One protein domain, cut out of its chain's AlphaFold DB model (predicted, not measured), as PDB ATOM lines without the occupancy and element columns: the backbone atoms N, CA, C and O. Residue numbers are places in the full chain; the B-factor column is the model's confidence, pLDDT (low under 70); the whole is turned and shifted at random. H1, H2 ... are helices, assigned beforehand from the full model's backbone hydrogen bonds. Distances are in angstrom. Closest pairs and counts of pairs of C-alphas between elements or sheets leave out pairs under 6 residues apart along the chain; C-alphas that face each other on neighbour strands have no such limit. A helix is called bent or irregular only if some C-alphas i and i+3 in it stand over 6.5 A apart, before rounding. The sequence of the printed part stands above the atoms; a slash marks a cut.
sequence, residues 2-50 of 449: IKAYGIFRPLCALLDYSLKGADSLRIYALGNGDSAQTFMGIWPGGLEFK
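This is residues 2 to 50 of the 449 residues of an uncharacterized protein of Fibrobacter sp (UniProt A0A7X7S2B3). A long helix, H1, and a short one, H2, form a helical hairpin; tiny H3 follows at H2's end, and residues 39 to 50, with no named element, loop beyond the helices and lengthen the whole. The printed part has 49 residues, three named helices in the order H1, H2, H3 and no named strand: all helix. It is only just compact, close to loose: radius of gyration of the C-alphas 11.6 A, spans 37 by 18 by 12 A.

H1, residues 2 to 20, has a kink of 28 degrees near residue 9. With residues 9 to 17 alone it touches H2, residues 23 to 29; the closest C-alphas, of Pro 10 and Ala 29, are 4.4 A apart. This hairpin's helices run opposite ways at a shallow tilt of 33 degrees, only just short of steep. H2 and H3, residues 35 to 38, touch only at the corner; their closest C-alphas, of Tyr 28 and Gln 37, are 4.1 A apart. O i to N i+4 pairs within hydrogen-bond range number 12 of 15 in H1 and 0 of 3 in H2, which has 3 of 4 O i to N i+3 pairs; H3 is too short for an i+4 pair.

H1 runs 25.5 A from C-alpha 2 at (52.669, 7.596, 175.802), H2 10.5 A, and H3 5.1 A to C-alpha 38 at (60.477, 13.367, 169.744). H1 and H2 are only just irregular: C-alphas 6 and 9 are 6.7 A apart, 24 and 27 6.6 A.

The farthest C-alphas, of Leu 19 and Gly 45, are 37.5 A apart. The printed part has no cut, and both links are tight. Residues 2 to 4, 7 and 44 have pLDDT under 70.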
ATOM      1  N   ILE A   2      52.451   8.210 177.134       61.28
ATOM      2  CA  ILE A   2      52.669   7.596 175.802       61.28
ATOM      3  C   ILE A   2      51.579   7.951 174.773       61.28
ATOM      4  O   ILE A   2      51.905   8.442 173.701       61.28
ATOM      5  N   LYS A   3      50.288   7.790 175.100       62.75
ATOM      6  CA  LYS A   3      49.193   8.160 174.177       62.75
ATOM      7  C   LYS A   3      49.150   9.665 173.880       62.75
ATOM      8  O   LYS A   3      48.947  10.068 172.743       62.75
ATOM      9  N   ALA A   4      49.381  10.496 174.895       69.25
ATOM     10  CA  ALA A   4      49.335  11.951 174.759       69.25
ATOM     11  C   ALA A   4      50.470  12.490 173.873       69.25
ATOM     12  O   ALA A   4      50.210  13.247 172.947       69.25
ATOM     13  N   TYR A   5      51.710  12.066 174.118       76.00
ATOM     14  CA  TYR A   5      52.891  12.594 173.429       76.00
ATOM     15  C   TYR A   5      53.240  11.828 172.149       76.00
ATOM     16  O   TYR A   5      53.748  12.438 171.212       76.00
ATOM     17  N   GLY A   6      52.937  10.527 172.101       72.31
ATOM     18  CA  GLY A   6      53.268   9.645 170.980       72.31
ATOM     19  C   GLY A   6      52.179   9.500 169.924       72.31
ATOM     20  O   GLY A   6      52.482   9.059 168.823       72.31
ATOM     21  N   ILE A   7      50.926   9.850 170.237       65.38
ATOM     22  CA  ILE A   7      49.794   9.686 169.309       65.38
ATOM     23  C   ILE A   7      49.026  10.998 169.171       65.38
ATOM     24  O   ILE A   7      48.961  11.566 168.086       65.38
ATOM     25  N   PHE A   8      48.471  11.518 170.266       70.81
ATOM     26  CA  PHE A   8      47.550  12.652 170.180       70.81
ATOM     27  C   PHE A   8      48.241  13.965 169.822       70.81
ATOM     28  O   PHE A   8      47.740  14.696 168.981       70.81
ATOM     29  N   ARG A   9      49.411  14.265 170.391       84.50
ATOM     30  CA  ARG A   9      50.147  15.494 170.072       84.50
ATOM     31  C   ARG A   9      50.592  15.579 168.601       84.50
ATOM     32  O   ARG A   9      50.275  16.600 167.996       84.50
ATOM     33  N   PRO A  10      51.269  14.576 168.001       78.44
ATOM     34  CA  PRO A  10      51.622  14.647 166.584       78.44
ATOM     35  C   PRO A  10      50.379  14.664 165.685       78.44
ATOM     36  O   PRO A  10      50.365  15.401 164.708       78.44
ATOM     37  N   LEU A  11      49.310  13.938 166.040       74.88
ATOM     38  CA  LEU A  11      48.059  13.949 165.278       74.88
ATOM     39  C   LEU A  11      47.365  15.318 165.311       74.88
ATOM     40  O   LEU A  11      47.023  15.851 164.261       74.88
ATOM     41  N   CYS A  12      47.182  15.915 166.490       77.44
ATOM     42  CA  CYS A  12      46.559  17.234 166.618       77.44
ATOM     43  C   CYS A  12      47.409  18.324 165.955       77.44
ATOM     44  O   CYS A  12      46.868  19.174 165.255       77.44
ATOM     45  N   ALA A  13      48.734  18.271 166.110       78.31
ATOM     46  CA  ALA A  13      49.642  19.202 165.448       78.31
ATOM     47  C   ALA A  13      49.610  19.059 163.919       78.31
ATOM     48  O   ALA A  13      49.647  20.063 163.213       78.31
ATOM     49  N   LEU A  14      49.489  17.831 163.403       83.19
ATOM     50  CA  LEU A  14      49.334  17.577 161.974       83.19
ATOM     51  C   LEU A  14      47.995  18.105 161.457       83.19
ATOM     52  O   LEU A  14      47.961  18.713 160.392       83.19
ATOM     53  N   LEU A  15      46.909  17.897 162.206       70.50
ATOM     54  CA  LEU A  15      45.579  18.402 161.864       70.50
ATOM     55  C   LEU A  15      45.560  19.932 161.827       70.50
ATOM     56  O   LEU A  15      45.107  20.507 160.843       70.50
ATOM     57  N   ASP A  16      46.090  20.598 162.851       72.38
ATOM     58  CA  ASP A  16      46.114  22.060 162.903       72.38
ATOM     59  C   ASP A  16      47.073  22.663 161.862       72.38
ATOM     60  O   ASP A  16      46.743  23.673 161.241       72.38
ATOM     61  N   TYR A  17      48.217  22.030 161.590       83.69
ATOM     62  CA  TYR A  17      49.098  22.440 160.493       83.69
ATOM     63  C   TYR A  17      48.407  22.290 159.129       83.69
ATOM     64  O   TYR A  17      48.345  23.244 158.357       83.69
ATOM     65  N   SER A  18      47.827  21.119 158.857       71.94
ATOM     66  CA  SER A  18      47.275  20.783 157.536       71.94
ATOM     67  C   SER A  18      45.966  21.505 157.233       71.94
ATOM     68  O   SER A  18      45.698  21.831 156.081       71.94
ATOM     69  N   LEU A  19      45.130  21.732 158.250       72.94
ATOM     70  CA  LEU A  19      43.780  22.271 158.067       72.94
ATOM     71  C   LEU A  19      43.668  23.751 158.431       72.94
ATOM     72  O   LEU A  19      42.751  24.417 157.958       72.94
ATOM     73  N   LYS A  20      44.564  24.269 159.279       82.75
ATOM     74  CA  LYS A  20      44.510  25.658 159.767       82.75
ATOM     75  C   LYS A  20      45.774  26.461 159.450       82.75
ATOM     76  O   LYS A  20      45.848  27.620 159.845       82.75
ATOM     77  N   GLY A  21      46.758  25.873 158.760       84.12
ATOM     78  CA  GLY A  21      48.005  26.551 158.392       84.12
ATOM     79  C   GLY A  21      48.865  26.945 159.596       84.12
ATOM     80  O   GLY A  21      49.598  27.929 159.542       84.12
ATOM     81  N   ALA A  22      48.747  26.229 160.719       83.50
ATOM     82  CA  ALA A  22      49.498  26.529 161.934       83.50
ATOM     83  C   ALA A  22      50.964  26.058 161.817       83.50
ATOM     84  O   ALA A  22      51.350  25.040 162.393       83.50
ATOM     85  N   ASP A  23      51.787  26.803 161.072       87.69
ATOM     86  CA  ASP A  23      53.189  26.467 160.764       87.69
ATOM     87  C   ASP A  23      54.049  26.214 162.010       87.69
ATOM     88  O   ASP A  23      54.916  25.338 162.011       87.69
ATOM     89  N   SER A  24      53.775  26.924 163.107       87.06
ATOM     90  CA  SER A  24      54.479  26.742 164.382       87.06
ATOM     91  C   SER A  24      54.266  25.357 164.999       87.06
ATOM     92  O   SER A  24      55.107  24.897 165.771       87.06
ATOM     93  N   LEU A  25      53.180  24.661 164.646       85.50
ATOM     94  CA  LEU A  25      52.879  23.315 165.136       85.50
ATOM     95  C   LEU A  25      53.468  22.212 164.255       85.50
ATOM     96  O   LEU A  25      53.579  21.070 164.709       85.50
ATOM     97  N   ARG A  26      53.935  22.547 163.043       86.56
ATOM     98  CA  ARG A  26      54.595  21.605 162.125       86.56
ATOM     99  C   ARG A  26      55.724  20.844 162.815       86.56
ATOM    100  O   ARG A  26      55.887  19.652 162.577       86.56
ATOM    101  N   ILE A  27      56.461  21.503 163.711       88.12
ATOM    102  CA  ILE A  27      57.588  20.914 164.442       88.12
ATOM    103  C   ILE A  27      57.194  19.698 165.297       88.12
ATOM    104  O   ILE A  27      58.015  18.815 165.505       88.12
ATOM    105  N   TYR A  28      55.938  19.586 165.742       83.69
ATOM    106  CA  TYR A  28      55.473  18.452 166.548       83.69
ATOM    107  C   TYR A  28      54.982  17.258 165.716       83.69
ATOM    108  O   TYR A  28      54.825  16.170 166.268       83.69
ATOM    109  N   ALA A  29      54.742  17.441 164.412       82.81
ATOM    110  CA  ALA A  29      54.191  16.416 163.519       82.81
ATOM    111  C   ALA A  29      55.148  16.015 162.387       82.81
ATOM    112  O   ALA A  29      55.311  14.829 162.117       82.81
ATOM    113  N   LEU A  30      55.808  16.998 161.771       85.19
ATOM    114  CA  LEU A  30      56.706  16.889 160.614       85.19
ATOM    115  C   LEU A  30      58.047  17.594 160.899       85.19
ATOM    116  O   LEU A  30      58.622  18.269 160.042       85.19
ATOM    117  N   GLY A  31      58.512  17.501 162.144       83.38
ATOM    118  CA  GLY A  31      59.743  18.134 162.628       83.38
ATOM    119  C   GLY A  31      61.036  17.411 162.243       83.38
ATOM    120  O   GLY A  31      62.094  17.824 162.698       83.38
ATOM    121  N   ASN A  32      60.971  16.337 161.447       84.75
ATOM    122  CA  ASN A  32      62.110  15.513 161.016       84.75
ATOM    123  C   ASN A  32      63.077  15.116 162.149       84.75
ATOM    124  O   ASN A  32      64.295  15.188 162.011       84.75
ATOM    125  N   GLY A  33      62.527  14.694 163.288       81.56
ATOM    126  CA  GLY A  33      63.296  14.251 164.451       81.56
ATOM    127  C   GLY A  33      63.617  15.348 165.463       81.56
ATOM    128  O   GLY A  33      64.368  15.085 166.404       81.56
ATOM    129  N   ASP A  34      63.040  16.547 165.322       87.50
ATOM    130  CA  ASP A  34      63.226  17.639 166.279       87.50
ATOM    131  C   ASP A  34      62.933  17.210 167.733       87.50
ATOM    132  O   ASP A  34      62.094  16.342 168.009       87.50
ATOM    133  N   SER A  35      63.618  17.838 168.694       86.81
ATOM    134  CA  SER A  35      63.430  17.556 170.123       86.81
ATOM    135  C   SER A  35      61.975  17.736 170.561       86.81
ATOM    136  O   SER A  35      61.472  16.939 171.349       86.81
ATOM    137  N   ALA A  36      61.269  18.728 170.023       86.06
ATOM    138  CA  ALA A  36      59.861  18.963 170.301       86.06
ATOM    139  C   ALA A  36      58.966  17.833 169.763       86.06
ATOM    140  O   ALA A  36      58.032  17.413 170.455       86.06
ATOM    141  N   GLN A  37      59.283  17.308 168.572       88.50
ATOM    142  CA  GLN A  37      58.596  16.169 167.953       88.50
ATOM    143  C   GLN A  37      58.802  14.890 168.766       88.50
ATOM    144  O   GLN A  37      57.860  14.144 169.027       88.50
ATOM    145  N   THR A  38      60.043  14.650 169.186       88.62
ATOM    146  CA  THR A  38      60.477  13.367 169.744       88.62
ATOM    147  C   THR A  38      60.304  13.259 171.260       88.62
ATOM    148  O   THR A  38      60.249  12.150 171.788       88.62
ATOM    149  N   PHE A  39      60.158  14.376 171.976       89.44
ATOM    150  CA  PHE A  39      59.997  14.420 173.433       89.44
ATOM    151  C   PHE A  39      58.747  13.677 173.926       89.44
ATOM    152  O   PHE A  39      57.636  14.014 173.531       89.44
ATOM    153  N   MET A  40      58.890  12.728 174.853       88.31
ATOM    154  CA  MET A  40      57.770  11.898 175.344       88.31
ATOM    155  C   MET A  40      57.312  12.233 176.773       88.31
ATOM    156  O   MET A  40      56.481  11.524 177.352       88.31
ATOM    157  N   GLY A  41      57.815  13.341 177.327       83.06
ATOM    158  CA  GLY A  41      57.531  13.791 178.686       83.06
ATOM    159  C   GLY A  41      58.552  13.316 179.716       83.06
ATOM    160  O   GLY A  41      59.560  12.709 179.371       83.06
ATOM    161  N   ILE A  42      58.284  13.585 180.996       85.44
ATOM    162  CA  ILE A  42      59.187  13.289 182.122       85.44
ATOM    163  C   ILE A  42      58.439  12.441 183.166       85.44
ATOM    164  O   ILE A  42      57.262  12.678 183.439       85.44
ATOM    165  N   TRP A  43      59.102  11.424 183.718       72.19
ATOM    166  CA  TRP A  43      58.620  10.586 184.817       72.19
ATOM    167  C   TRP A  43      58.484  11.387 186.123       72.19
ATOM    168  O   TRP A  43      59.230  12.346 186.323       72.19
ATOM    169  N   PRO A  44      57.651  10.944 187.087       67.75
ATOM    170  CA  PRO A  44      57.541  11.554 188.422       67.75
ATOM    171  C   PRO A  44      58.824  11.572 189.288       67.75
ATOM    172  O   PRO A  44      58.756  11.916 190.461       67.75
ATOM    173  N   GLY A  45      59.989  11.228 188.730       78.56
ATOM    174  CA  GLY A  45      61.316  11.352 189.345       78.56
ATOM    175  C   GLY A  45      62.313  12.175 188.516       78.56
ATOM    176  O   GLY A  45      63.514  12.047 188.719       78.56
ATOM    177  N   GLY A  46      61.845  12.969 187.544       83.62
ATOM    178  CA  GLY A  46      62.692  13.872 186.746       83.62
ATOM    179  C   GLY A  46      63.387  13.237 185.534       83.62
ATOM    180  O   GLY A  46      64.031  13.943 184.764       83.62
ATOM    181  N   LEU A  47      63.232  11.927 185.321       83.06
ATOM    182  CA  LEU A  47      63.805  11.219 184.171       83.06
ATOM    183  C   LEU A  47      62.930  11.373 182.924       83.06
ATOM    184  O   LEU A  47      61.728  11.134 182.984       83.06
ATOM    185  N   GLU A  48      63.512  11.727 181.780       81.75
ATOM    186  CA  GLU A  48      62.769  11.818 180.517       81.75
ATOM    187  C   GLU A  48      62.310  10.427 180.032       81.75
ATOM    188  O   GLU A  48      63.016   9.426 180.179       81.75
ATOM    189  N   PHE A  49      61.117  10.349 179.439       77.56
ATOM    190  CA  PHE A  49      60.678   9.165 178.705       77.56
ATOM    191  C   PHE A  49      61.555   8.948 177.470       77.56
ATOM    192  O   PHE A  49      62.047   9.896 176.859       77.56
ATOM    193  N   LYS A  50      61.688   7.684 177.047       79.81
ATOM    194  CA  LYS A  50      62.355   7.361 175.783       79.81
ATOM    195  C   LYS A  50      61.671   8.120 174.641       79.81
ATOM    196  O   LYS A  50      60.460   7.998 174.456       79.81
TER     197      LYS A  50